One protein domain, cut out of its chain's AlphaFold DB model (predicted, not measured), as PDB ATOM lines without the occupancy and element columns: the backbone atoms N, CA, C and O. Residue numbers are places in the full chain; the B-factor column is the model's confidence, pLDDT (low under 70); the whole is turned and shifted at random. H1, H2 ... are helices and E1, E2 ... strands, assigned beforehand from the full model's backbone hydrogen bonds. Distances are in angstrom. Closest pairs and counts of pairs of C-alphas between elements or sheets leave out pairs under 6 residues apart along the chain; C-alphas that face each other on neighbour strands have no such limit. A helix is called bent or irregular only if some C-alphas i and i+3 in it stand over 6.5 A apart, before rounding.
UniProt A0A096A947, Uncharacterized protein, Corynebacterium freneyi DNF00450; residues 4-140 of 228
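What this domain is: This is residues 4 to 140 of the 228 residues of an uncharacterized protein of Corynebacterium freneyi DNF00450 (UniProt A0A096A947). Three long helical pieces make an elongated bundle: H1 and H2b, the longer arm of the bent helix H2, lie side by side and run opposite ways, and H5 crosses both on a slant. The short helices H3 and H4 pack on H5 and on H2, H3 on arm H2b and H4 mainly on arm H2a, and after H5 the short strand E1 folds back. The printed part has 137 residues, mostly helix, in the order H1 H2 H3 H4 H5 E1. It is compact, with a radius of gyration of the C-alphas of 16.4 A, and spans 52 by 28 by 20 A.

Where its parts are: H2, residues 36 to 69, was assigned as one helix by its hydrogen bonds but is bent: C-alphas 45 and 48 are 6.7 A apart. Its arms are H2a, residues 36 to 45, and H2b, residues 48 to 69, 30.9 A long. H1, residues 4 to 30, begins at C-alpha 4 (-14.596, -33.193, -17.296) and is 39.5 A long. H3 is residues 76 to 83 and H4 residues 87 to 98. H5, residues 104 to 133, is 43.7 A long, with a kink of 26 degrees near residue 120. E1, residues 138 to 140, ends at C-alpha 140 (-12.106, -17.465, -18.316) and pairs with no named strand.

How they stand to each other: H2b touches H1 at a shallow tilt of 5 degrees, closest at C-alphas Leu 13 and Ser 58, 6.0 A. With residues 115 to 127 alone, H5 touches H2b at a steep tilt of 39 degrees, closest at C-alphas Arg 55 and Val 119, 4.2 A. H2b and H3 form a helical hairpin, closest at C-alphas Ser 56 and Ala 83, 4.6 A. H2a touches H4, closest at C-alphas Gly 44 and Thr 91, 4.7 A. H1 and H4 are apart. Every O i to N i+4 pair is within hydrogen-bond range in H1, H2a, H2b, H3 and H4, and 23 of 26 are in H5.

The domain as a whole: The C-alphas of Asp 35 and Ser 71, the two farthest apart, are 52.2 A from each other. The printed part has no cut, no link is long, and no printed residue is under 70 in pLDDT.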
ATOM      1  N   GLN A   4     -14.987 -32.194 -16.298       90.38
ATOM      2  CA  GLN A   4     -14.596 -33.193 -17.296       90.38
ATOM      3  C   GLN A   4     -14.906 -32.714 -18.717       90.38
ATOM      4  O   GLN A   4     -14.010 -32.709 -19.551       90.38
ATOM      5  N   MET A   5     -16.122 -32.210 -18.964       93.06
ATOM      6  CA  MET A   5     -16.483 -31.645 -20.273       93.06
ATOM      7  C   MET A   5     -15.520 -30.529 -20.679       93.06
ATOM      8  O   MET A   5     -15.086 -30.453 -21.822       93.06
ATOM      9  N   MET A   6     -15.125 -29.681 -19.727       92.75
ATOM     10  CA  MET A   6     -14.155 -28.624 -19.997       92.75
ATOM     11  C   MET A   6     -12.762 -29.150 -20.328       92.75
ATOM     12  O   MET A   6     -12.088 -28.570 -21.178       92.75
ATOM     13  N   ALA A   7     -12.318 -30.227 -19.678       92.06
ATOM     14  CA  ALA A   7     -11.067 -30.885 -20.036       92.06
ATOM     15  C   ALA A   7     -11.121 -31.429 -21.474       92.06
ATOM     16  O   ALA A   7     -10.174 -31.215 -22.231       92.06
ATOM     17  N   ASP A   8     -12.244 -32.035 -21.865       95.56
ATOM     18  CA  ASP A   8     -12.450 -32.583 -23.208       95.56
ATOM     19  C   ASP A   8     -12.466 -31.471 -24.276       95.56
ATOM     20  O   ASP A   8     -11.778 -31.578 -25.293       95.56
ATOM     21  N   VAL A   9     -13.156 -30.352 -24.010       96.56
ATOM     22  CA  VAL A   9     -13.155 -29.157 -24.877       96.56
ATOM     23  C   VAL A   9     -11.748 -28.609 -25.059       96.56
ATOM     24  O   VAL A   9     -11.325 -28.348 -26.185       96.56
ATOM     25  N   HIS A  10     -11.004 -28.437 -23.965       95.06
ATOM     26  CA  HIS A  10      -9.625 -27.961 -24.049       95.06
ATOM     27  C   HIS A  10      -8.757 -28.901 -24.880       95.06
ATOM     28  O   HIS A  10      -8.035 -28.432 -25.752       95.06
ATOM     29  N   GLN A  11      -8.857 -30.213 -24.659       96.25
ATOM     30  CA  GLN A  11      -8.083 -31.195 -25.413       96.25
ATOM     31  C   GLN A  11      -8.408 -31.149 -26.910       96.25
ATOM     32  O   GLN A  11      -7.499 -31.194 -27.742       96.25
ATOM     33  N   ALA A  12      -9.689 -31.035 -27.267       98.19
ATOM     34  CA  ALA A  12     -10.116 -30.915 -28.655       98.19
ATOM     35  C   ALA A  12      -9.563 -29.633 -29.301       98.19
ATOM     36  O   ALA A  12      -8.960 -29.690 -30.372       98.19
ATOM     37  N   LEU A  13      -9.679 -28.490 -28.621       97.38
ATOM     38  CA  LEU A  13      -9.157 -27.206 -29.095       97.38
ATOM     39  C   LEU A  13      -7.624 -27.179 -29.196       97.38
ATOM     40  O   LEU A  13      -7.069 -26.597 -30.136       97.38
ATOM     41  N   ASP A  14      -6.924 -27.822 -28.264       95.75
ATOM     42  CA  ASP A  14      -5.471 -27.978 -28.307       95.75
ATOM     43  C   ASP A  14      -5.043 -28.830 -29.504       95.75
ATOM     44  O   ASP A  14      -4.126 -28.437 -30.229       95.75
ATOM     45  N   ASN A  15      -5.751 -29.926 -29.790       97.44
ATOM     46  CA  ASN A  15      -5.500 -30.745 -30.976       97.44
ATOM     47  C   ASN A  15      -5.739 -29.944 -32.265       97.44
ATOM     48  O   ASN A  15      -4.860 -29.883 -33.124       97.44
ATOM     49  N   THR A  16      -6.885 -29.264 -32.386       98.06
ATOM     50  CA  THR A  16      -7.231 -28.446 -33.562       98.06
ATOM     51  C   THR A  16      -6.205 -27.341 -33.806       98.06
ATOM     52  O   THR A  16      -5.753 -27.141 -34.931       98.06
ATOM     53  N   SER A  17      -5.800 -26.625 -32.757       96.38
ATOM     54  CA  SER A  17      -4.826 -25.536 -32.884       96.38
ATOM     55  C   SER A  17      -3.392 -26.025 -33.117       96.38
ATOM     56  O   SER A  17      -2.611 -25.310 -33.742       96.38
ATOM     57  N   THR A  18      -3.043 -27.231 -32.659       95.06
ATOM     58  CA  THR A  18      -1.758 -27.876 -32.969       95.06
ATOM     59  C   THR A  18      -1.695 -28.272 -34.439       95.06
ATOM     60  O   THR A  18      -0.759 -27.874 -35.125       95.06
ATOM     61  N   LEU A  19      -2.737 -28.930 -34.960       97.00
ATOM     62  CA  LEU A  19      -2.837 -29.262 -36.386       97.00
ATOM     63  C   LEU A  19      -2.794 -28.005 -37.267       97.00
ATOM     64  O   LEU A  19      -2.111 -27.985 -38.288       97.00
ATOM     65  N   ALA A  20      -3.461 -26.924 -36.853       96.44
ATOM     66  CA  ALA A  20      -3.383 -25.647 -37.558       96.44
ATOM     67  C   ALA A  20      -1.947 -25.098 -37.609       96.44
ATOM     68  O   ALA A  20      -1.499 -24.634 -38.657       96.44
ATOM     69  N   ALA A  21      -1.212 -25.165 -36.494       93.44
ATOM     70  CA  ALA A  21       0.183 -24.742 -36.447       93.44
ATOM     71  C   ALA A  21       1.080 -25.616 -37.341       93.44
ATOM     72  O   ALA A  21       1.944 -25.075 -38.026       93.44
ATOM     73  N   GLU A  22       0.847 -26.930 -37.399       94.62
ATOM     74  CA  GLU A  22       1.569 -27.853 -38.287       94.62
ATOM     75  C   GLU A  22       1.321 -27.555 -39.772       94.62
ATOM     76  O   GLU A  22       2.264 -27.540 -40.559       94.62
ATOM     77  N   GLN A  23       0.078 -27.260 -40.170       96.38
ATOM     78  CA  GLN A  23      -0.231 -26.886 -41.560       96.38
ATOM     79  C   GLN A  23       0.435 -25.568 -41.957       96.38
ATOM     80  O   GLN A  23       0.949 -25.416 -43.064       96.38
ATOM     81  N   ILE A  24       0.469 -24.614 -41.033       94.69
ATOM     82  CA  ILE A  24       1.138 -23.337 -41.248       94.69
ATOM     83  C   ILE A  24       2.666 -23.497 -41.275       94.69
ATOM     84  O   ILE A  24       3.334 -22.823 -42.058       94.69
ATOM     85  N   PHE A  25       3.222 -24.409 -40.476       93.00
ATOM     86  CA  PHE A  25       4.630 -24.790 -40.554       93.00
ATOM     87  C   PHE A  25       4.965 -25.409 -41.917       93.00
ATOM     88  O   PHE A  25       5.915 -24.983 -42.563       93.00
ATOM     89  N   ALA A  26       4.150 -26.347 -42.403       95.06
ATOM     90  CA  ALA A  26       4.331 -26.927 -43.733       95.06
ATOM     91  C   ALA A  26       4.293 -25.856 -44.840       95.06
ATOM     92  O   ALA A  26       5.118 -25.885 -45.751       95.06
ATOM     93  N   LEU A  27       3.395 -24.871 -44.730       95.19
ATOM     94  CA  LEU A  27       3.352 -23.728 -45.642       95.19
ATOM     95  C   LEU A  27       4.624 -22.867 -45.563       95.19
ATOM     96  O   LEU A  27       5.113 -22.420 -46.596       95.19
ATOM     97  N   TYR A  28       5.170 -22.644 -44.365       94.00
ATOM     98  CA  TYR A  28       6.445 -21.942 -44.187       94.00
ATOM     99  C   TYR A  28       7.606 -22.684 -44.860       94.00
ATOM    100  O   TYR A  28       8.378 -22.067 -45.586       94.00
ATOM    101  N   GLU A  29       7.703 -24.002 -44.672       94.62
ATOM    102  CA  GLU A  29       8.763 -24.829 -45.264       94.62
ATOM    103  C   GLU A  29       8.761 -24.764 -46.801       94.62
ATOM    104  O   GLU A  29       9.822 -24.748 -47.424       94.62
ATOM    105  N   MET A  30       7.584 -24.641 -47.427       95.69
ATOM    106  CA  MET A  30       7.465 -24.473 -48.884       95.69
ATOM    107  C   MET A  30       8.093 -23.176 -49.410       95.69
ATOM    108  O   MET A  30       8.430 -23.102 -50.590       95.69
ATOM    109  N   VAL A  31       8.231 -22.159 -48.559       95.12
ATOM    110  CA  VAL A  31       8.810 -20.850 -48.897       95.12
ATOM    111  C   VAL A  31      10.063 -20.552 -48.081       95.12
ATOM    112  O   VAL A  31      10.475 -19.398 -47.950       95.12
ATOM    113  N   TYR A  32      10.687 -21.578 -47.506       93.56
ATOM    114  CA  TYR A  32      11.901 -21.399 -46.731       93.56
ATOM    115  C   TYR A  32      13.031 -20.844 -47.609       93.56
ATOM    116  O   TYR A  32      13.325 -21.362 -48.687       93.56
ATOM    117  N   GLY A  33      13.673 -19.771 -47.143       91.56
ATOM    118  CA  GLY A  33      14.707 -19.058 -47.898       91.56
ATOM    119  C   GLY A  33      14.179 -18.126 -48.995       91.56
ATOM    120  O   GLY A  33      14.990 -17.476 -49.655       91.56
ATOM    121  N   ALA A  34      12.858 -18.028 -49.175       93.81
ATOM    122  CA  ALA A  34      12.250 -17.020 -50.034       93.81
ATOM    123  C   ALA A  34      12.526 -15.605 -49.503       93.81
ATOM    124  O   ALA A  34      12.749 -15.393 -48.303       93.81
ATOM    125  N   ASP A  35      12.486 -14.616 -50.395       94.56
ATOM    126  CA  ASP A  35      12.537 -13.224 -49.964       94.56
ATOM    127  C   ASP A  35      11.220 -12.790 -49.295       94.56
ATOM    128  O   ASP A  35      10.201 -13.488 -49.307       94.56
ATOM    129  N   ARG A  36      11.237 -11.600 -48.691       94.69
ATOM    130  CA  ARG A  36      10.071 -11.046 -47.999       94.69
ATOM    131  C   ARG A  36       8.833 -10.948 -48.897       94.69
ATOM    132  O   ARG A  36       7.733 -11.209 -48.418       94.69
ATOM    133  N   ALA A  37       8.994 -10.538 -50.154       94.25
ATOM    134  CA  ALA A  37       7.867 -10.309 -51.051       94.25
ATOM    135  C   ALA A  37       7.218 -11.635 -51.462       94.25
ATOM    136  O   ALA A  37       5.991 -11.749 -51.484       94.25
ATOM    137  N   GLU A  38       8.031 -12.652 -51.743       95.38
ATOM    138  CA  GLU A  38       7.549 -13.997 -52.034       95.38
ATOM    139  C   GLU A  38       6.879 -14.640 -50.812       95.38
ATOM    140  O   GLU A  38       5.779 -15.181 -50.949       95.38
ATOM    141  N   PHE A  39       7.468 -14.505 -49.619       95.31
ATOM    142  CA  PHE A  39       6.866 -14.974 -48.369       95.31
ATOM    143  C   PHE A  39       5.493 -14.337 -48.118       95.31
ATOM    144  O   PHE A  39       4.507 -15.041 -47.902       95.31
ATOM    145  N   GLU A  40       5.413 -13.003 -48.159       93.56
ATOM    146  CA  GLU A  40       4.166 -12.272 -47.914       93.56
ATOM    147  C   GLU A  40       3.092 -12.636 -48.944       93.56
ATOM    148  O   GLU A  40       1.931 -12.793 -48.569       93.56
ATOM    149  N   ARG A  41       3.473 -12.836 -50.213       93.69
ATOM    150  CA  ARG A  41       2.556 -13.281 -51.265       93.69
ATOM    151  C   ARG A  41       2.015 -14.681 -50.979       93.69
ATOM    152  O   ARG A  41       0.807 -14.842 -50.874       93.69
ATOM    153  N   VAL A  42       2.883 -15.684 -50.839       95.19
ATOM    154  CA  VAL A  42       2.454 -17.089 -50.716       95.19
ATOM    155  C   VAL A  42       1.751 -17.342 -49.384       95.19
ATOM    156  O   VAL A  42       0.648 -17.884 -49.355       95.19
ATOM    157  N   VAL A  43       2.358 -16.924 -48.270       94.38
ATOM    158  CA  VAL A  43       1.782 -17.158 -46.941       94.38
ATOM    159  C   VAL A  43       0.552 -16.283 -46.733       94.38
ATOM    160  O   VAL A  43      -0.439 -16.751 -46.180       94.38
ATOM    161  N   GLY A  44       0.569 -15.032 -47.201       91.56
ATOM    162  CA  GLY A  44      -0.583 -14.134 -47.108       91.56
ATOM    163  C   GLY A  44      -1.788 -14.578 -47.939       91.56
ATOM    164  O   GLY A  44      -2.910 -14.260 -47.552       91.56
ATOM    165  N   GLU A  45      -1.572 -15.313 -49.033       93.38
ATOM    166  CA  GLU A  45      -2.627 -15.865 -49.893       93.38
ATOM    167  C   GLU A  45      -3.209 -17.171 -49.332       93.38
ATOM    168  O   GLU A  45      -4.426 -17.321 -49.273       93.38
ATOM    169  N   ILE A  46      -2.357 -18.091 -48.859       96.56
ATOM    170  CA  ILE A  46      -2.775 -19.452 -48.480       96.56
ATOM    171  C   ILE A  46      -3.160 -19.566 -46.995       96.56
ATOM    172  O   ILE A  46      -4.131 -20.244 -46.647       96.56
ATOM    173  N   ALA A  47      -2.440 -18.896 -46.086       95.88
ATOM    174  CA  ALA A  47      -2.693 -19.017 -44.646       95.88
ATOM    175  C   ALA A  47      -4.125 -18.636 -44.213       95.88
ATOM    176  O   ALA A  47      -4.636 -19.291 -43.300       95.88
ATOM    177  N   PRO A  48      -4.802 -17.624 -44.803       96.44
ATOM    178  CA  PRO A  48      -6.167 -17.287 -44.413       96.44
ATOM    179  C   PRO A  48      -7.146 -18.451 -44.554       96.44
ATOM    180  O   PRO A  48      -7.937 -18.672 -43.641       96.44
ATOM    181  N   GLU A  49      -7.078 -19.204 -45.653       96.94
ATOM    182  CA  GLU A  49      -7.978 -20.331 -45.909       96.94
ATOM    183  C   GLU A  49      -7.725 -21.478 -44.925       96.94
ATOM    184  O   GLU A  49      -8.661 -21.964 -44.284       96.94
ATOM    185  N   ILE A  50      -6.450 -21.840 -44.723       97.12
ATOM    186  CA  ILE A  50      -6.042 -22.855 -43.740       97.12
ATOM    187  C   ILE A  50      -6.584 -22.486 -42.355       97.12
ATOM    188  O   ILE A  50      -7.280 -23.275 -41.714       97.12
ATOM    189  N   LEU A  51      -6.298 -21.269 -41.888       97.50
ATOM    190  CA  LEU A  51      -6.681 -20.828 -40.549       97.50
ATOM    191  C   LEU A  51      -8.194 -20.662 -40.387       97.50
ATOM    192  O   LEU A  51      -8.706 -20.928 -39.300       97.50
ATOM    193  N   ALA A  52      -8.910 -20.238 -41.431       97.88
ATOM    194  CA  ALA A  52     -10.364 -20.119 -41.400       97.88
ATOM    195  C   ALA A  52     -11.033 -21.485 -41.204       97.88
ATOM    196  O   ALA A  52     -11.945 -21.594 -40.387       97.88
ATOM    197  N   SER A  53     -10.535 -22.531 -41.873       98.38
ATOM    198  CA  SER A  53     -11.037 -23.900 -41.710       98.38
ATOM    199  C   SER A  53     -10.906 -24.383 -40.260       98.38
ATOM    200  O   SER A  53     -11.903 -24.708 -39.614       98.38
ATOM    201  N   PHE A  54      -9.700 -24.304 -39.683       98.56
ATOM    202  CA  PHE A  54      -9.476 -24.713 -38.289       98.56
ATOM    203  C   PHE A  54     -10.226 -23.843 -37.275       98.56
ATOM    204  O   PHE A  54     -10.648 -24.342 -36.233       98.56
ATOM    205  N   ARG A  55     -10.403 -22.548 -37.563       98.25
ATOM    206  CA  ARG A  55     -11.210 -21.653 -36.729       98.25
ATOM    207  C   ARG A  55     -12.696 -22.013 -36.770       98.25
ATOM    208  O   ARG A  55     -13.356 -21.924 -35.742       98.25
ATOM    209  N   SER A  56     -13.226 -22.419 -37.922       98.50
ATOM    210  CA  SER A  56     -14.600 -22.923 -38.007       98.50
ATOM    211  C   SER A  56     -14.754 -24.171 -37.143       98.50
ATOM    212  O   SER A  56     -15.612 -24.202 -36.270       98.50
ATOM    213  N   THR A  57     -13.844 -25.139 -37.284       98.75
ATOM    214  CA  THR A  57     -13.853 -26.359 -36.465       98.75
ATOM    215  C   THR A  57     -13.749 -26.062 -34.968       98.75
ATOM    216  O   THR A  57     -14.429 -26.693 -34.164       98.75
ATOM    217  N   SER A  58     -12.917 -25.100 -34.556       98.62
ATOM    218  CA  SER A  58     -12.803 -24.733 -33.141       98.62
ATOM    219  C   SER A  58     -14.072 -24.067 -32.600       98.62
ATOM    220  O   SER A  58     -14.410 -24.264 -31.432       98.62
ATOM    221  N   VAL A  59     -14.794 -23.311 -33.433       98.56
ATOM    222  CA  VAL A  59     -16.121 -22.778 -33.099       98.56
ATOM    223  C   VAL A  59     -17.142 -23.907 -32.977       98.56
ATOM    224  O   VAL A  59     -17.854 -23.927 -31.979       98.56
ATOM    225  N   ASP A  60     -17.156 -24.870 -33.902       98.62
ATOM    226  CA  ASP A  60     -18.056 -26.033 -33.852       98.62
ATOM    227  C   ASP A  60     -17.863 -26.846 -32.563       98.62
ATOM    228  O   ASP A  60     -18.836 -27.210 -31.905       98.62
ATOM    229  N   ILE A  61     -16.607 -27.073 -32.152       98.62
ATOM    230  CA  ILE A  61     -16.271 -27.752 -30.888       98.62
ATOM    231  C   ILE A  61     -16.899 -27.025 -29.692       98.62
ATOM    232  O   ILE A  61     -17.505 -27.656 -28.827       98.62
ATOM    233  N   MET A  62     -16.755 -25.699 -29.630       98.06
ATOM    234  CA  MET A  62     -17.325 -24.916 -28.531       98.06
ATOM    235  C   MET A  62     -18.854 -24.863 -28.601       98.06
ATOM    236  O   MET A  62     -19.504 -24.911 -27.562       98.06
ATOM    237  N   ALA A  63     -19.429 -24.786 -29.801       98.12
ATOM    238  CA  ALA A  63     -20.873 -24.810 -29.991       98.12
ATOM    239  C   ALA A  63     -21.488 -26.122 -29.510       98.12
ATOM    240  O   ALA A  63     -22.408 -26.078 -28.700       98.12
ATOM    241  N   GLY A  64     -20.920 -27.268 -29.900       98.00
ATOM    242  CA  GLY A  64     -21.365 -28.573 -29.409       98.00
ATOM    243  C   GLY A  64     -21.260 -28.688 -27.886       98.00
ATOM    244  O   GLY A  64     -22.199 -29.122 -27.230       98.00
ATOM    245  N   ALA A  65     -20.161 -28.213 -27.297       97.25
ATOM    246  CA  ALA A  65     -19.993 -28.254 -25.846       97.25
ATOM    247  C   ALA A  65     -20.992 -27.368 -25.085       97.25
ATOM    248  O   ALA A  65     -21.459 -27.753 -24.011       97.25
ATOM    249  N   LEU A  66     -21.314 -26.185 -25.618       96.81
ATOM    250  CA  LEU A  66     -22.327 -25.310 -25.032       96.81
ATOM    251  C   LEU A  66     -23.736 -25.898 -25.190       96.81
ATOM    252  O   LEU A  66     -24.511 -25.813 -24.242       96.81
ATOM    253  N   ASP A  67     -24.037 -26.529 -26.325       97.25
ATOM    254  CA  ASP A  67     -25.326 -27.188 -26.584       97.25
ATOM    255  C   ASP A  67     -25.558 -28.370 -25.634       97.25
ATOM    256  O   ASP A  67     -26.605 -28.483 -25.001       97.25
ATOM    257  N   GLU A  68     -24.542 -29.212 -25.444       96.75
ATOM    258  CA  GLU A  68     -24.617 -30.364 -24.540       96.75
ATOM    259  C   GLU A  68     -24.575 -29.969 -23.056       96.75
ATOM    260  O   GLU A  68     -25.125 -30.659 -22.193       96.75
ATOM    261  N   GLY A  69     -23.843 -28.901 -22.731       94.81
ATOM    262  CA  GLY A  69     -23.406 -28.604 -21.370       94.81
ATOM    263  C   GLY A  69     -24.106 -27.444 -20.678       94.81
ATOM    264  O   GLY A  69     -23.737 -27.139 -19.533       94.81
ATOM    265  N   THR A  70     -25.046 -26.786 -21.358       94.88
ATOM    266  CA  THR A  70     -25.764 -25.604 -20.866       94.88
ATOM    267  C   THR A  70     -27.233 -25.636 -21.285       94.88
ATOM    268  O   THR A  70     -27.626 -26.405 -22.154       94.88
ATOM    269  N   SER A  71     -28.060 -24.788 -20.672       93.81
ATOM    270  CA  SER A  71     -29.446 -24.555 -21.111       93.81
ATOM    271  C   SER A  71     -29.619 -23.215 -21.833       93.81
ATOM    272  O   SER A  71     -30.715 -22.653 -21.833       93.81
ATOM    273  N   LEU A  72     -28.529 -22.649 -22.355       95.00
ATOM    274  CA  LEU A  72     -28.524 -21.324 -22.966       95.00
ATOM    275  C   LEU A  72     -29.097 -21.360 -24.383       95.00
ATOM    276  O   LEU A  72     -28.969 -22.353 -25.097       95.00
ATOM    277  N   ALA A  73     -29.690 -20.248 -24.812       93.81
ATOM    278  CA  ALA A  73     -30.052 -20.081 -26.211       93.81
ATOM    279  C   ALA A  73     -28.777 -19.897 -27.046       93.81
ATOM    280  O   ALA A  73     -27.954 -19.030 -26.744       93.81
ATOM    281  N   LEU A  74     -28.620 -20.703 -28.096       95.56
ATOM    282  CA  LEU A  74     -27.469 -20.652 -28.993       95.56
ATOM    283  C   LEU A  74     -27.836 -19.981 -30.317       95.56
ATOM    284  O   LEU A  74     -28.836 -20.319 -30.951       95.56
ATOM    285  N   SER A  75     -26.998 -19.040 -30.749       94.00
ATOM    286  CA  SER A  75     -27.197 -18.248 -31.963       94.00
ATOM    287  C   SER A  75     -26.329 -18.756 -33.109       94.00
ATOM    288  O   SER A  75     -25.098 -18.802 -33.022       94.00
ATOM    289  N   THR A  76     -26.973 -19.115 -34.220       95.94
ATOM    290  CA  THR A  76     -26.286 -19.471 -35.469       95.94
ATOM    291  C   THR A  76     -25.558 -18.275 -36.076       95.94
ATOM    292  O   THR A  76     -24.501 -18.439 -36.683       95.94
ATOM    293  N   ASP A  77     -26.076 -17.062 -35.872       97.62
ATOM    294  CA  ASP A  77     -25.457 -15.831 -36.366       97.62
ATOM    295  C   ASP A  77     -24.183 -15.510 -35.578       97.62
ATOM    296  O   ASP A  77     -23.142 -15.198 -36.167       97.62
ATOM    297  N   ALA A  78     -24.222 -15.670 -34.249       96.31
ATOM    298  CA  ALA A  78     -23.038 -15.565 -33.400       96.31
ATOM    299  C   ALA A  78     -21.974 -16.596 -33.796       96.31
ATOM    300  O   ALA A  78     -20.785 -16.275 -33.854       96.31
ATOM    301  N   MET A  79     -22.399 -17.820 -34.117       97.81
ATOM    302  CA  MET A  79     -21.521 -18.898 -34.568       97.81
ATOM    303  C   MET A  79     -20.835 -18.544 -35.893       97.81
ATOM    304  O   MET A  79     -19.605 -18.557 -35.974       97.81
ATOM    305  N   ALA A  80     -21.605 -18.142 -36.907       97.88
ATOM    306  CA  ALA A  80     -21.073 -17.739 -38.208       97.88
ATOM    307  C   ALA A  80     -20.109 -16.542 -38.091       97.88
ATOM    308  O   ALA A  80     -19.024 -16.541 -38.678       97.88
ATOM    309  N   SER A  81     -20.464 -15.546 -37.276       96.88
ATOM    310  CA  SER A  81     -19.625 -14.374 -37.001       96.88
ATOM    311  C   SER A  81     -18.314 -14.744 -36.297       96.88
ATOM    312  O   SER A  81     -17.241 -14.231 -36.633       96.88
ATOM    313  N   ALA A  82     -18.363 -15.672 -35.338       96.56
ATOM    314  CA  ALA A  82     -17.184 -16.146 -34.628       96.56
ATOM    315  C   ALA A  82     -16.252 -16.978 -35.522       96.56
ATOM    316  O   ALA A  82     -15.027 -16.828 -35.416       96.56
ATOM    317  N   ALA A  83     -16.814 -17.804 -36.410       97.81
ATOM    318  CA  ALA A  83     -16.080 -18.629 -37.368       97.81
ATOM    319  C   ALA A  83     -15.383 -17.789 -38.449       97.81
ATOM    320  O   ALA A  83     -14.293 -18.143 -38.900       97.81
ATOM    321  N   TYR A  84     -15.954 -16.637 -38.812       97.00
ATOM    322  CA  TYR A  84     -15.355 -15.739 -39.792       97.00
ATOM    323  C   TYR A  84     -13.956 -15.257 -39.366       97.00
ATOM    324  O   TYR A  84     -13.749 -14.680 -38.291       97.00
ATOM    325  N   LEU A  85     -12.985 -15.448 -40.262       95.69
ATOM    326  CA  LEU A  85     -11.627 -14.932 -40.144       95.69
ATOM    327  C   LEU A  85     -11.385 -13.895 -41.240       95.69
ATOM    328  O   LEU A  85     -11.401 -14.223 -42.421       95.69
ATOM    329  N   ASN A  86     -11.120 -12.646 -40.849       94.75
ATOM    330  CA  ASN A  86     -10.785 -11.585 -41.799       94.75
ATOM    331  C   ASN A  86      -9.408 -11.857 -42.448       94.75
ATOM    332  O   ASN A  86      -8.400 -11.767 -41.734       94.75
ATOM    333  N   PRO A  87      -9.325 -12.098 -43.773       94.62
ATOM    334  CA  PRO A  87      -8.060 -12.398 -44.445       94.62
ATOM    335  C   PRO A  87      -7.024 -11.277 -44.304       94.62
ATOM    336  O   PRO A  87      -5.860 -11.551 -44.038       94.62
ATOM    337  N   ASN A  88      -7.451 -10.009 -44.335       93.75
ATOM    338  CA  ASN A  88      -6.542  -8.864 -44.198       93.75
ATOM    339  C   ASN A  88      -5.831  -8.844 -42.839       93.75
ATOM    340  O   ASN A  88      -4.699  -8.376 -42.723       93.75
ATOM    341  N   ARG A  89      -6.483  -9.365 -41.791       92.06
ATOM    342  CA  ARG A  89      -5.857  -9.502 -40.474       92.06
ATOM    343  C   ARG A  89      -4.763 -10.564 -40.491       92.06
ATOM    344  O   ARG A  89      -3.734 -10.370 -39.849       92.06
ATOM    345  N   VAL A  90      -4.980 -11.663 -41.209       92.81
ATOM    346  CA  VAL A  90      -3.974 -12.716 -41.386       92.81
ATOM    347  C   VAL A  90      -2.782 -12.152 -42.152       92.81
ATOM    348  O   VAL A  90      -1.671 -12.221 -41.640       92.81
ATOM    349  N   THR A  91      -3.012 -11.483 -43.284       89.75
ATOM    350  CA  THR A  91      -1.955 -10.837 -44.081       89.75
ATOM    351  C   THR A  91      -1.162  -9.797 -43.278       89.75
ATOM    352  O   THR A  91       0.060  -9.728 -43.364       89.75
ATOM    353  N   GLY A  92      -1.829  -9.001 -42.436       89.25
ATOM    354  CA  GLY A  92      -1.136  -8.054 -41.557       89.25
ATOM    355  C   GLY A  92      -0.218  -8.740 -40.535       89.25
ATOM    356  O   GLY A  92       0.884  -8.264 -40.267       89.25
ATOM    357  N   LEU A  93      -0.650  -9.878 -39.983       88.69
ATOM    358  CA  LEU A  93       0.144 -10.665 -39.036       88.69
ATOM    359  C   LEU A  93       1.291 -11.418 -39.725       88.69
ATOM    360  O   LEU A  93       2.374 -11.511 -39.150       88.69
ATOM    361  N   THR A  94       1.107 -11.897 -40.958       86.88
ATOM    362  CA  THR A  94       2.192 -12.524 -41.729       86.88
ATOM    363  C   THR A  94       3.265 -11.510 -42.118       86.88
ATOM    364  O   THR A  94       4.443 -11.838 -42.042       86.88
ATOM    365  N   GLY A  95       2.910 -10.252 -42.403       87.81
ATOM    366  CA  GLY A  95       3.892  -9.177 -42.609       87.81
ATOM    367  C   GLY A  95       4.773  -8.898 -41.379       87.81
ATOM    368  O   GLY A  95       5.940  -8.523 -41.514       87.81
ATOM    369  N   TRP A  96       4.256  -9.126 -40.164       87.69
ATOM    370  CA  TRP A  96       5.047  -9.052 -38.928       87.69
ATOM    371  C   TRP A  96       6.001 -10.244 -38.760       87.69
ATOM    372  O   TRP A  96       7.106 -10.073 -38.246       87.69
ATOM    373  N   VAL A  97       5.614 -11.434 -39.233       91.12
ATOM    374  CA  VAL A  97       6.509 -12.604 -39.323       91.12
ATOM    375  C   VAL A  97       7.591 -12.376 -40.377       91.12
ATOM    376  O   VAL A  97       8.756 -12.673 -40.135       91.12
ATOM    377  N   ALA A  98       7.228 -11.784 -41.516       90.94
ATOM    378  CA  ALA A  98       8.138 -11.527 -42.627       90.94
ATOM    379  C   ALA A  98       9.319 -10.614 -42.239       90.94
ATOM    380  O   ALA A  98      10.396 -10.683 -42.828       90.94
ATOM    381  N   ALA A  99       9.140  -9.773 -41.214       90.56
ATOM    382  CA  ALA A  99      10.203  -8.942 -40.652       90.56
ATOM    383  C   ALA A  99      11.297  -9.740 -39.912       90.56
ATOM    384  O   ALA A  99      12.341  -9.176 -39.598       90.56
ATOM    385  N   GLU A 100      11.075 -11.026 -39.638       93.06
ATOM    386  CA  GLU A 100      11.964 -11.890 -38.852       93.06
ATOM    387  C   GLU A 100      12.570 -13.025 -39.681       93.06
ATOM    388  O   GLU A 100      13.194 -13.913 -39.121       93.06
ATOM    389  N   LEU A 101      12.420 -13.024 -41.011       92.00
ATOM    390  CA  LEU A 101      12.893 -14.131 -41.860       92.00
ATOM    391  C   LEU A 101      14.412 -14.368 -41.799       92.00
ATOM    392  O   LEU A 101      14.876 -15.439 -42.177       92.00
ATOM    393  N   SER A 102      15.188 -13.404 -41.297       93.06
ATOM    394  CA  SER A 102      16.619 -13.578 -41.008       93.06
ATOM    395  C   SER A 102      16.906 -14.458 -39.784       93.06
ATOM    396  O   SER A 102      18.044 -14.881 -39.602       93.06
ATOM    397  N   ASP A 103      15.902 -14.705 -38.943       94.69
ATOM    398  CA  ASP A 103      15.931 -15.619 -37.802       94.69
ATOM    399  C   ASP A 103      14.794 -16.650 -37.967       94.69
ATOM    400  O   ASP A 103      13.656 -16.408 -37.544       94.69
ATOM    401  N   PRO A 104      15.078 -17.806 -38.597       91.31
ATOM    402  CA  PRO A 104      14.074 -18.835 -38.845       91.31
ATOM    403  C   PRO A 104      13.345 -19.317 -37.590       91.31
ATOM    404  O   PRO A 104      12.139 -19.548 -37.637       91.31
ATOM    405  N   GLU A 105      14.036 -19.431 -36.453       92.31
ATOM    406  CA  GLU A 105      13.421 -19.875 -35.199       92.31
ATOM    407  C   GLU A 105      12.412 -18.833 -34.691       92.31
ATOM    408  O   GLU A 105      11.285 -19.177 -34.316       92.31
ATOM    409  N   SER A 106      12.780 -17.546 -34.735       93.00
ATOM    410  CA  SER A 106      11.872 -16.444 -34.390       93.00
ATOM    411  C   SER A 106      10.650 -16.411 -35.311       93.00
ATOM    412  O   SER A 106       9.516 -16.351 -34.817       93.00
ATOM    413  N   ALA A 107      10.859 -16.503 -36.629       92.50
ATOM    414  CA  ALA A 107       9.786 -16.495 -37.620       92.50
ATOM    415  C   ALA A 107       8.805 -17.659 -37.406       92.50
ATOM    416  O   ALA A 107       7.595 -17.435 -37.300       92.50
ATOM    417  N   LEU A 108       9.324 -18.879 -37.252       91.25
ATOM    418  CA  LEU A 108       8.532 -20.084 -37.008       91.25
ATOM    419  C   LEU A 108       7.709 -19.991 -35.726       91.25
ATOM    420  O   LEU A 108       6.504 -20.247 -35.735       91.25
ATOM    421  N   ARG A 109       8.333 -19.570 -34.623       91.38
ATOM    422  CA  ARG A 109       7.648 -19.419 -33.336       91.38
ATOM    423  C   ARG A 109       6.498 -18.413 -33.421       91.38
ATOM    424  O   ARG A 109       5.405 -18.704 -32.931       91.38
ATOM    425  N   LYS A 110       6.722 -17.253 -34.051       92.31
ATOM    426  CA  LYS A 110       5.678 -16.230 -34.240       92.31
ATOM    427  C   LYS A 110       4.540 -16.751 -35.105       92.31
ATOM    428  O   LYS A 110       3.373 -16.549 -34.779       92.31
ATOM    429  N   LEU A 111       4.877 -17.442 -36.190       91.31
ATOM    430  CA  LEU A 111       3.900 -17.969 -37.125       91.31
ATOM    431  C   LEU A 111       3.012 -19.047 -36.473       91.31
ATOM    432  O   LEU A 111       1.786 -18.967 -36.558       91.31
ATOM    433  N   ALA A 112       3.608 -19.986 -35.730       90.62
ATOM    434  CA  ALA A 112       2.870 -20.975 -34.942       90.62
ATOM    435  C   ALA A 112       1.973 -20.310 -33.881       90.62
ATOM    436  O   ALA A 112       0.814 -20.689 -33.700       90.62
ATOM    437  N   GLY A 113       2.482 -19.271 -33.212       91.50
ATOM    438  CA  GLY A 113       1.720 -18.465 -32.260       91.50
ATOM    439  C   GLY A 113       0.517 -17.749 -32.885       91.50
ATOM    440  O   GLY A 113      -0.572 -17.737 -32.312       91.50
ATOM    441  N   ILE A 114       0.667 -17.197 -34.090       91.00
ATOM    442  CA  ILE A 114      -0.442 -16.597 -34.844       91.00
ATOM    443  C   ILE A 114      -1.507 -17.646 -35.169       91.00
ATOM    444  O   ILE A 114      -2.694 -17.376 -34.960       91.00
ATOM    445  N   GLY A 115      -1.098 -18.832 -35.629       93.00
ATOM    446  CA  GLY A 115      -2.021 -19.922 -35.945       93.00
ATOM    447  C   GLY A 115      -2.866 -20.323 -34.737       93.00
ATOM    448  O   GLY A 115      -4.096 -20.282 -34.794       93.00
ATOM    449  N   VAL A 116      -2.213 -20.580 -33.601       93.25
ATOM    450  CA  VAL A 116      -2.890 -20.872 -32.328       93.25
ATOM    451  C   VAL A 116      -3.847 -19.749 -31.928       93.25
ATOM    452  O   VAL A 116      -5.014 -20.002 -31.622       93.25
ATOM    453  N   LYS A 117      -3.375 -18.497 -31.945       92.44
ATOM    454  CA  LYS A 117      -4.167 -17.337 -31.527       92.44
ATOM    455  C   LYS A 117      -5.440 -17.183 -32.352       92.44
ATOM    456  O   LYS A 117      -6.512 -17.007 -31.777       92.44
ATOM    457  N   LEU A 118      -5.325 -17.213 -33.678       94.19
ATOM    458  CA  LEU A 118      -6.447 -16.939 -34.576       94.19
ATOM    459  C   LEU A 118      -7.486 -18.061 -34.575       94.19
ATOM    460  O   LEU A 118      -8.681 -17.761 -34.655       94.19
ATOM    461  N   VAL A 119      -7.045 -19.315 -34.426       96.44
ATOM    462  CA  VAL A 119      -7.930 -20.480 -34.299       96.44
ATOM    463  C   VAL A 119      -8.688 -20.449 -32.976       96.44
ATOM    464  O   VAL A 119      -9.903 -20.629 -32.970       96.44
ATOM    465  N   LEU A 120      -8.018 -20.167 -31.854       95.44
ATOM    466  CA  LEU A 120      -8.669 -20.151 -30.537       95.44
ATOM    467  C   LEU A 120      -9.458 -18.868 -30.250       95.44
ATOM    468  O   LEU A 120     -10.255 -18.824 -29.318       95.44
ATOM    469  N   GLU A 121      -9.281 -17.810 -31.039       94.19
ATOM    470  CA  GLU A 121     -10.114 -16.612 -30.920       94.19
ATOM    471  C   GLU A 121     -11.567 -16.860 -31.351       94.19
ATOM    472  O   GLU A 121     -12.463 -16.241 -30.782       94.19
ATOM    473  N   GLY A 122     -11.813 -17.773 -32.297       95.94
ATOM    474  CA  GLY A 122     -13.160 -18.174 -32.723       95.94
ATOM    475  C   GLY A 122     -14.056 -18.616 -31.556       95.94
ATOM    476  O   GLY A 122     -14.997 -17.893 -31.224       95.94
ATOM    477  N   PRO A 123     -13.756 -19.729 -30.863       96.19
ATOM    478  CA  PRO A 123     -14.578 -20.236 -29.763       96.19
ATOM    479  C   PRO A 123     -14.728 -19.233 -28.616       96.19
ATOM    480  O   PRO A 123     -15.784 -19.155 -27.995       96.19
ATOM    481  N   ARG A 124     -13.705 -18.408 -28.354       93.88
ATOM    482  CA  ARG A 124     -13.798 -17.339 -27.347       93.88
ATOM    483  C   ARG A 124     -14.804 -16.267 -27.744       93.88
ATOM    484  O   ARG A 124     -15.604 -15.856 -26.907       93.88
ATOM    485  N   ARG A 125     -14.772 -15.810 -29.001       93.88
ATOM    486  CA  ARG A 125     -15.762 -14.859 -29.524       93.88
ATOM    487  C   ARG A 125     -17.159 -15.457 -29.497       93.88
ATOM    488  O   ARG A 125     -18.074 -14.768 -29.071       93.88
ATOM    489  N   TYR A 126     -17.296 -16.726 -29.882       96.12
ATOM    490  CA  TYR A 126     -18.583 -17.409 -29.860       96.12
ATOM    491  C   TYR A 126     -19.166 -17.474 -28.447       96.12
ATOM    492  O   TYR A 126     -20.255 -16.963 -28.214       96.12
ATOM    493  N   SER A 127     -18.410 -17.990 -27.473       94.50
ATOM    494  CA  SER A 127     -18.882 -18.039 -26.087       94.50
ATOM    495  C   SER A 127     -19.163 -16.652 -25.503       94.50
ATOM    496  O   SER A 127     -20.033 -16.538 -24.643       94.50
ATOM    497  N   THR A 128     -18.430 -15.619 -25.926       92.44
ATOM    498  CA  THR A 128     -18.693 -14.242 -25.485       92.44
ATOM    499  C   THR A 128     -20.020 -13.739 -26.037       92.44
ATOM    500  O   THR A 128     -20.823 -13.225 -25.271       92.44
ATOM    501  N   ALA A 129     -20.278 -13.951 -27.327       93.75
ATOM    502  CA  ALA A 129     -21.547 -13.586 -27.946       93.75
ATOM    503  C   ALA A 129     -22.725 -14.342 -27.312       93.75
ATOM    504  O   ALA A 129     -23.703 -13.715 -26.930       93.75
ATOM    505  N   VAL A 130     -22.591 -15.656 -27.084       94.81
ATOM    506  CA  VAL A 130     -23.613 -16.452 -26.377       94.81
ATOM    507  C   VAL A 130     -23.858 -15.913 -24.967       94.81
ATOM    508  O   VAL A 130     -25.003 -15.831 -24.532       94.81
ATOM    509  N   ALA A 131     -22.806 -15.525 -24.240       92.38
ATOM    510  CA  ALA A 131     -22.966 -14.924 -22.919       92.38
ATOM    511  C   ALA A 131     -23.746 -13.599 -22.986       92.38
ATOM    512  O   ALA A 131     -24.681 -13.411 -22.211       92.38
ATOM    513  N   GLU A 132     -23.395 -12.714 -23.922       91.81
ATOM    514  CA  GLU A 132     -24.056 -11.417 -24.114       91.81
ATOM    515  C   GLU A 132     -25.532 -11.573 -24.514       91.81
ATOM    516  O   GLU A 132     -26.393 -10.906 -23.949       91.81
ATOM    517  N   GLU A 133     -25.847 -12.490 -25.431       94.75
ATOM    518  CA  GLU A 133     -27.218 -12.772 -25.886       94.75
ATOM    519  C   GLU A 133     -28.105 -13.410 -24.802       94.75
ATOM    520  O   GLU A 133     -29.329 -13.357 -24.902       94.75
ATOM    521  N   ASN A 134     -27.503 -14.001 -23.765       93.88
ATOM    522  CA  ASN A 134     -28.197 -14.602 -22.623       93.88
ATOM    523  C   ASN A 134     -28.071 -13.748 -21.342       93.88
ATOM    524  O   ASN A 134     -28.153 -14.281 -20.234       93.88
ATOM    525  N   ASP A 135     -27.843 -12.436 -21.480       92.62
ATOM    526  CA  ASP A 135     -27.774 -11.466 -20.376       92.62
ATOM    527  C   ASP A 135     -26.781 -11.854 -19.259       92.62
ATOM    528  O   ASP A 135     -26.984 -11.594 -18.068       92.62
ATOM    529  N   THR A 136     -25.671 -12.487 -19.636       90.19
ATOM    530  CA  THR A 136     -24.587 -12.870 -18.731       90.19
ATOM    531  C   THR A 136     -23.237 -12.400 -19.274       90.19
ATOM    532  O   THR A 136     -23.141 -11.642 -20.235       90.19
ATOM    533  N   THR A 137     -22.152 -12.780 -18.610       87.94
ATOM    534  CA  THR A 137     -20.790 -12.353 -18.965       87.94
ATOM    535  C   THR A 137     -19.908 -13.575 -19.214       87.94
ATOM    536  O   THR A 137     -20.229 -14.665 -18.759       87.94
ATOM    537  N   ALA A 138     -18.805 -13.448 -19.952       88.44
ATOM    538  CA  ALA A 138     -17.934 -14.583 -20.280       88.44
ATOM    539  C   ALA A 138     -16.740 -14.719 -19.313       88.44
ATOM    540  O   ALA A 138     -15.859 -13.857 -19.259       88.44
ATOM    541  N   ARG A 139     -16.675 -15.812 -18.545       88.69
ATOM    542  CA  ARG A 139     -15.587 -16.106 -17.595       88.69
ATOM    543  C   ARG A 139     -14.494 -16.940 -18.243       88.69
ATOM    544  O   ARG A 139     -14.751 -17.807 -19.071       88.69
ATOM    545  N   THR A 140     -13.252 -16.687 -17.838       89.44
ATOM    546  CA  THR A 140     -12.106 -17.465 -18.316       89.44
ATOM    547  C   THR A 140     -12.013 -18.795 -17.584       89.44
ATOM    548  O   THR A 140     -11.831 -18.834 -16.372       89.44
TER     549      THR A 140